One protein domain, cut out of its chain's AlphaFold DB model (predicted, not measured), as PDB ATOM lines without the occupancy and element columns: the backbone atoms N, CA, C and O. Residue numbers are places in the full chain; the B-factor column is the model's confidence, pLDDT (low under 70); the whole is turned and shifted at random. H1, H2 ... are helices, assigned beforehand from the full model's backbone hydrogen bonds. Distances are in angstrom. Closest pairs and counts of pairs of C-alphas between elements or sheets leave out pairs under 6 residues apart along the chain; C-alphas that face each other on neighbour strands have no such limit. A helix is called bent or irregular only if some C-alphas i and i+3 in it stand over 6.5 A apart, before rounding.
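What this domain is: This is residues 8 to 57 of the 58 residues of the protein "Aldo/keto reductase" of Streptomyces sp. SID2119 (UniProt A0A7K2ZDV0). Three helices are strung out along an elongated outline, with H1 in the middle, H2 on one side of it and H3 on the other, nearly crosswise to H1. Between H1 and H2 a long loop, residues 17 to 30, swings out beyond the end of H1 and runs back to the far end of H2, while a tight link from H2 to H3 spans the other way. The printed part has 50 residues with three named helices, in the order H1, H2, H3, and no named strand; its class is all helix. It is only just compact, close to loose, with a radius of gyration of the C-alphas of 11.4 A, and the C-alphas span 32 by 19 by 18 A.

Where its parts are: H1 covers residues 8 to 16 and begins at C-alpha 8 (114.565, 87.854, 128.913); it measures 12.2 A from first to last C-alpha. Residues 17 to 30 hold no named element. H2, residues 31 to 42, begins at C-alpha 31 (100.193, 87.078, 128.302) and measures 18.9 A; it is the longest helix by residues. H2 is irregular, but only just: C-alphas 32 and 35 are 6.6 A apart, and its line is a rough one. H3, residues 47 to 56, measures 14.2 A and ends at C-alpha 56 (129.602, 91.937, 127.956).

How they stand to each other: H1 touches H2, and H2 does so with residues 36 to 41 alone. Their closest C-alphas are those of Thr 9 and Val 40, 5.0 A apart. The two helices run the same way at a steep tilt of 42 degrees. H1 and H3 are close but not clearly touching, with 2 pairs of C-alphas within 8 A, the closest being those of Trp 14 and Leu 50 at 6.5 A. H1 and H3 are about perpendicular, at 79 degrees. H2 and H3 are apart. In H1 and H3 every O i to N i+4 pair is within hydrogen-bond range; in H2 it is 3 of 8, beside 5 of 9 O i to N i+3 pairs.

The domain as a whole: The two C-alphas farthest apart in the domain are those of Thr 30 and Ala 48, at 32.8 A. The first and last printed C-alphas, those of Ala 8 and Ser 57, are 14.8 A apart. The link from H1 to H2 is long, with 14 residues, and the link from H2 to H3 is tight, with 4. The C-alphas of residues 17 to 30 lie 7 to 19 A from the mean of the C-alphas. The printed part has no cut. The mean pLDDT of the printed part is 96.6, and no printed residue is under 70 in this predicted model.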
ATOM      1  N   ALA A   8     115.158  86.981 127.905       96.75
ATOM      2  CA  ALA A   8     114.565  87.854 128.913       96.75
ATOM      3  C   ALA A   8     114.773  87.312 130.336       96.75
ATOM      4  O   ALA A   8     115.117  88.076 131.233       96.75
ATOM      5  N   THR A   9     114.635  85.998 130.531       97.81
ATOM      6  CA  THR A   9     114.867  85.342 131.824       97.81
ATOM      7  C   THR A   9     116.320  85.498 132.264       97.81
ATOM      8  O   THR A   9     116.576  85.906 133.394       97.81
ATOM      9  N   VAL A  10     117.276  85.252 131.359       97.50
ATOM     10  CA  VAL A  10     118.716  85.398 131.642       97.50
ATOM     11  C   VAL A  10     119.067  86.844 132.001       97.50
ATOM     12  O   VAL A  10     119.761  87.086 132.986       97.50
ATOM     13  N   ALA A  11     118.557  87.813 131.238       97.00
ATOM     14  CA  ALA A  11     118.817  89.228 131.483       97.00
ATOM     15  C   ALA A  11     118.266  89.693 132.843       97.00
ATOM     16  O   ALA A  11     118.948  90.406 133.581       97.00
ATOM     17  N   LEU A  12     117.051  89.265 133.201       97.56
ATOM     18  CA  LEU A  12     116.444  89.604 134.489       97.56
ATOM     19  C   LEU A  12     117.159  88.920 135.658       97.56
ATOM     20  O   LEU A  12     117.339  89.559 136.691       97.56
ATOM     21  N   ALA A  13     117.615  87.675 135.491       97.31
ATOM     22  CA  ALA A  13     118.371  86.961 136.520       97.31
ATOM     23  C   ALA A  13     119.717  87.646 136.787       97.31
ATOM     24  O   ALA A  13     120.109  87.836 137.937       97.31
ATOM     25  N   TRP A  14     120.395  88.113 135.733       97.44
ATOM     26  CA  TRP A  14     121.620  88.895 135.886       97.44
ATOM     27  C   TRP A  14     121.373  90.224 136.604       97.44
ATOM     28  O   TRP A  14     122.134  90.568 137.507       97.44
ATOM     29  N   LEU A  15     120.298  90.948 136.261       97.19
ATOM     30  CA  LEU A  15     119.920  92.177 136.967       97.19
ATOM     31  C   LEU A  15     119.613  91.911 138.445       97.19
ATOM     32  O   LEU A  15     120.077  92.667 139.295       97.19
ATOM     33  N   ALA A  16     118.875  90.844 138.756       97.12
ATOM     34  CA  ALA A  16     118.542  90.458 140.126       97.12
ATOM     35  C   ALA A  16     119.778  90.098 140.969       97.12
ATOM     36  O   ALA A  16     119.777  90.318 142.175       97.12
ATOM     37  N   ALA A  17     120.847  89.597 140.345       96.69
ATOM     38  CA  ALA A  17     122.101  89.272 141.025       96.69
ATOM     39  C   ALA A  17     122.984  90.501 141.330       96.69
ATOM     40  O   ALA A  17     124.019  90.376 141.990       96.69
ATOM     41  N   ARG A  18     122.633  91.702 140.845       95.75
ATOM     42  CA  ARG A  18     123.442  92.910 141.067       95.75
ATOM     43  C   ARG A  18     123.246  93.439 142.495       95.75
ATOM     44  O   ARG A  18     122.114  93.719 142.873       95.75
ATOM     45  N   PRO A  19     124.323  93.742 143.249       94.94
ATOM     46  CA  PRO A  19     124.209  94.231 144.630       94.94
ATOM     47  C   PRO A  19     123.393  95.520 144.808       94.94
ATOM     48  O   PRO A  19     122.863  95.779 145.883       94.94
ATOM     49  N   THR A  20     123.321  96.358 143.772       96.00
ATOM     50  CA  THR A  20     122.618  97.650 143.798       96.00
ATOM     51  C   THR A  20     121.181  97.574 143.277       96.00
ATOM     52  O   THR A  20     120.494  98.594 143.248       96.00
ATOM     53  N   VAL A  21     120.718  96.398 142.851       96.25
ATOM     54  CA  VAL A  21     119.369  96.183 142.322       96.25
ATOM     55  C   VAL A  21     118.555  95.441 143.372       96.25
ATOM     56  O   VAL A  21     118.815  94.282 143.662       96.25
ATOM     57  N   ALA A  22     117.548  96.104 143.940       96.62
ATOM     58  CA  ALA A  22     116.663  95.465 144.918       96.62
ATOM     59  C   ALA A  22     115.769  94.390 144.273       96.62
ATOM     60  O   ALA A  22     115.572  93.322 144.842       96.62
ATOM     61  N   ALA A  23     115.221  94.688 143.092       94.69
ATOM     62  CA  ALA A  23     114.480  93.749 142.258       94.69
ATOM     63  C   ALA A  23     114.384  94.293 140.820       94.69
ATOM     64  O   ALA A  23     114.225  95.507 140.644       94.69
ATOM     65  N   PRO A  24     114.444  93.437 139.785       95.31
ATOM     66  CA  PRO A  24     114.158  93.855 138.420       95.31
ATOM     67  C   PRO A  24     112.648  94.065 138.214       95.31
ATOM     68  O   PRO A  24     111.825  93.295 138.707       95.31
ATOM     69  N   ILE A  25     112.277  95.092 137.445       96.00
ATOM     70  CA  ILE A  25     110.885  95.362 137.054       96.00
ATOM     71  C   ILE A  25     110.760  95.138 135.550       96.00
ATOM     72  O   ILE A  25     111.440  95.797 134.764       96.00
ATOM     73  N   ALA A  26     109.867  94.234 135.147       96.06
ATOM     74  CA  ALA A  26     109.592  93.938 133.747       96.06
ATOM     75  C   ALA A  26     108.099  94.079 133.431       96.06
ATOM     76  O   ALA A  26     107.243  93.778 134.260       96.06
ATOM     77  N   SER A  27     107.794  94.529 132.214       97.00
ATOM     78  CA  SER A  27     106.428  94.673 131.710       97.00
ATOM     79  C   SER A  27     106.159  93.661 130.602       97.00
ATOM     80  O   SER A  27     107.024  93.398 129.765       97.00
ATOM     81  N   ALA A  28     104.938  93.135 130.580       97.25
ATOM     82  CA  ALA A  28     104.415  92.309 129.507       97.25
ATOM     83  C   ALA A  28     103.283  93.060 128.798       97.25
ATOM     84  O   ALA A  28     102.343  93.542 129.428       97.25
ATOM     85  N   ARG A  29     103.365  93.140 127.471       97.31
ATOM     86  CA  ARG A  29     102.293  93.639 126.599       97.31
ATOM     87  C   ARG A  29     101.297  92.543 126.234       97.31
ATOM     88  O   ARG A  29     100.169  92.863 125.877       97.31
ATOM     89  N   THR A  30     101.713  91.276 126.287       97.94
ATOM     90  CA  THR A  30     100.848  90.115 126.049       97.94
ATOM     91  C   THR A  30     101.111  89.021 127.081       97.94
ATOM     92  O   THR A  30     102.175  88.973 127.700       97.94
ATOM     93  N   VAL A  31     100.132  88.138 127.280       98.00
ATOM     94  CA  VAL A  31     100.193  87.078 128.302       98.00
ATOM     95  C   VAL A  31     101.313  86.080 128.005       98.00
ATOM     96  O   VAL A  31     101.956  85.584 128.924       98.00
ATOM     97  N   GLU A  32     101.616  85.844 126.731       97.62
ATOM     98  CA  GLU A  32     102.653  84.918 126.268       97.62
ATOM     99  C   GLU A  32     104.065  85.350 126.681       97.62
ATOM    100  O   GLU A  32     104.983  84.537 126.662       97.62
ATOM    101  N   GLN A  33     104.255  86.613 127.077       97.88
ATOM    102  CA  GLN A  33     105.536  87.093 127.596       97.88
ATOM    103  C   GLN A  33     105.733  86.728 129.073       97.88
ATOM    104  O   GLN A  33     106.872  86.616 129.521       97.88
ATOM    105  N   LEU A  34     104.648  86.516 129.830       97.62
ATOM    106  CA  LEU A  34     104.710  86.260 131.271       97.62
ATOM    107  C   LEU A  34     105.568  85.044 131.648       97.62
ATOM    108  O   LEU A  34     106.343  85.193 132.592       97.62
ATOM    109  N   PRO A  35     105.516  83.887 130.951       97.62
ATOM    110  CA  PRO A  35     106.340  82.735 131.311       97.62
ATOM    111  C   PRO A  35     107.834  83.067 131.393       97.62
ATOM    112  O   PRO A  35     108.478  82.732 132.381       97.62
ATOM    113  N   ALA A  36     108.371  83.802 130.415       97.19
ATOM    114  CA  ALA A  36     109.783  84.181 130.404       97.19
ATOM    115  C   ALA A  36     110.139  85.174 131.526       97.19
ATOM    116  O   ALA A  36     111.219  85.086 132.109       97.19
ATOM    117  N   LEU A  37     109.241  86.115 131.840       97.81
ATOM    118  CA  LEU A  37     109.469  87.103 132.900       97.81
ATOM    119  C   LEU A  37     109.395  86.478 134.299       97.81
ATOM    120  O   LEU A  37     110.170  86.853 135.171       97.81
ATOM    121  N   LEU A  38     108.478  85.530 134.507       96.50
ATOM    122  CA  LEU A  38     108.267  84.863 135.795       96.50
ATOM    123  C   LEU A  38     109.323  83.790 136.081       96.50
ATOM    124  O   LEU A  38     109.707  83.627 137.235       96.50
ATOM    125  N   ALA A  39     109.854  83.132 135.045       96.88
ATOM    126  CA  ALA A  39     110.903  82.116 135.177       96.88
ATOM    127  C   ALA A  39     112.217  82.644 135.789       96.88
ATOM    128  O   ALA A  39     113.098  81.854 136.118       96.88
ATOM    129  N   VAL A  40     112.374  83.966 135.955       95.69
ATOM    130  CA  VAL A  40     113.546  84.558 136.619       95.69
ATOM    131  C   VAL A  40     113.713  84.041 138.048       95.69
ATOM    132  O   VAL A  40     114.840  83.882 138.505       95.69
ATOM    133  N   ALA A  41     112.606  83.746 138.736       93.56
ATOM    134  CA  ALA A  41     112.623  83.253 140.110       93.56
ATOM    135  C   ALA A  41     113.267  81.862 140.242       93.56
ATOM    136  O   ALA A  41     113.735  81.516 141.323       93.56
ATOM    137  N   ASP A  42     113.316  81.099 139.149       94.88
ATOM    138  CA  ASP A  42     113.822  79.726 139.118       94.88
ATOM    139  C   ASP A  42     115.222  79.624 138.479       94.88
ATOM    140  O   ASP A  42     115.788  78.533 138.381       94.88
ATOM    141  N   LEU A  43     115.785  80.745 138.005       95.62
ATOM    142  CA  LEU A  43     117.050  80.768 137.274       95.62
ATOM    143  C   LEU A  43     118.180  81.389 138.102       95.62
ATOM    144  O   LEU A  43     118.341  82.607 138.146       95.62
ATOM    145  N   GLU A  44     119.045  80.541 138.652       95.62
ATOM    146  CA  GLU A  44     120.303  80.968 139.271       95.62
ATOM    147  C   GLU A  44     121.455  80.913 138.260       95.62
ATOM    148  O   GLU A  44     121.726  79.876 137.648       95.62
ATOM    149  N   LEU A  45     122.144  82.034 138.055       96.31
ATOM    150  CA  LEU A  45     123.334  82.098 137.206       96.31
ATOM    151  C   LEU A  45     124.577  81.756 138.029       96.31
ATOM    152  O   LEU A  45     124.733  82.211 139.161       96.31
ATOM    153  N   THR A  46     125.475  80.973 137.445       97.00
ATOM    154  CA  THR A  46     126.778  80.679 138.042       97.00
ATOM    155  C   THR A  46     127.655  81.929 138.073       97.00
ATOM    156  O   THR A  46     127.469  82.862 137.291       97.00
ATOM    157  N   GLU A  47     128.675  81.935 138.932       97.56
ATOM    158  CA  GLU A  47     129.646  83.037 139.000       97.56
ATOM    159  C   GLU A  47     130.326  83.305 137.648       97.56
ATOM    160  O   GLU A  47     130.521  84.460 137.272       97.56
ATOM    161  N   ALA A  48     130.632  82.248 136.887       97.25
ATOM    162  CA  ALA A  48     131.234  82.365 135.561       97.25
ATOM    163  C   ALA A  48     130.291  83.047 134.557       97.25
ATOM    164  O   ALA A  48     130.711  83.936 133.817       97.25
ATOM    165  N   GLU A  49     129.006  82.680 134.557       97.25
ATOM    166  CA  GLU A  49     127.998  83.324 133.706       97.25
ATOM    167  C   GLU A  49     127.767  84.783 134.116       97.25
ATOM    168  O   GLU A  49     127.681  85.660 133.258       97.25
ATOM    169  N   LEU A  50     127.715  85.071 135.422       97.19
ATOM    170  CA  LEU A  50     127.587  86.438 135.931       97.19
ATOM    171  C   LEU A  50     128.782  87.311 135.531       97.19
ATOM    172  O   LEU A  50     128.587  88.473 135.159       97.19
ATOM    173  N   ALA A  51     130.000  86.767 135.582       97.31
ATOM    174  CA  ALA A  51     131.209  87.454 135.147       97.31
ATOM    175  C   ALA A  51     131.171  87.747 133.641       97.31
ATOM    176  O   ALA A  51     131.331  88.903 133.252       97.31
ATOM    177  N   ALA A  52     130.858  86.744 132.812       96.94
ATOM    178  CA  ALA A  52     130.763  86.903 131.360       96.94
ATOM    179  C   ALA A  52     129.697  87.936 130.951       96.94
ATOM    180  O   ALA A  52     129.943  88.795 130.107       96.94
ATOM    181  N   LEU A  53     128.521  87.905 131.584       96.69
ATOM    182  CA  LEU A  53     127.462  88.888 131.336       96.69
ATOM    183  C   LEU A  53     127.845  90.291 131.819       96.69
ATOM    184  O   LEU A  53     127.462  91.279 131.197       96.69
ATOM    185  N   THR A  54     128.608  90.392 132.911       96.56
ATOM    186  CA  THR A  54     129.117  91.678 133.404       96.56
ATOM    187  C   THR A  54     130.144  92.275 132.451       96.56
ATOM    188  O   THR A  54     130.059  93.464 132.168       96.56
ATOM    189  N   GLU A  55     131.070  91.466 131.935       97.62
ATOM    190  CA  GLU A  55     132.042  91.889 130.924       97.62
ATOM    191  C   GLU A  55     131.343  92.351 129.641       97.62
ATOM    192  O   GLU A  55     131.639  93.425 129.134       97.62
ATOM    193  N   ALA A  56     130.354  91.592 129.162       96.31
ATOM    194  CA  ALA A  56     129.602  91.937 127.956       96.31
ATOM    195  C   ALA A  56     128.709  93.188 128.101       96.31
ATOM    196  O   ALA A  56     128.239  93.713 127.094       96.31
ATOM    197  N   SER A  57     128.441  93.636 129.334       92.19
ATOM    198  CA  SER A  57     127.578  94.789 129.635       92.19
ATOM    199  C   SER A  57     128.347  96.054 130.043       92.19
ATOM    200  O   SER A  57     127.704  97.062 130.346       92.19
TER     201      SER A  57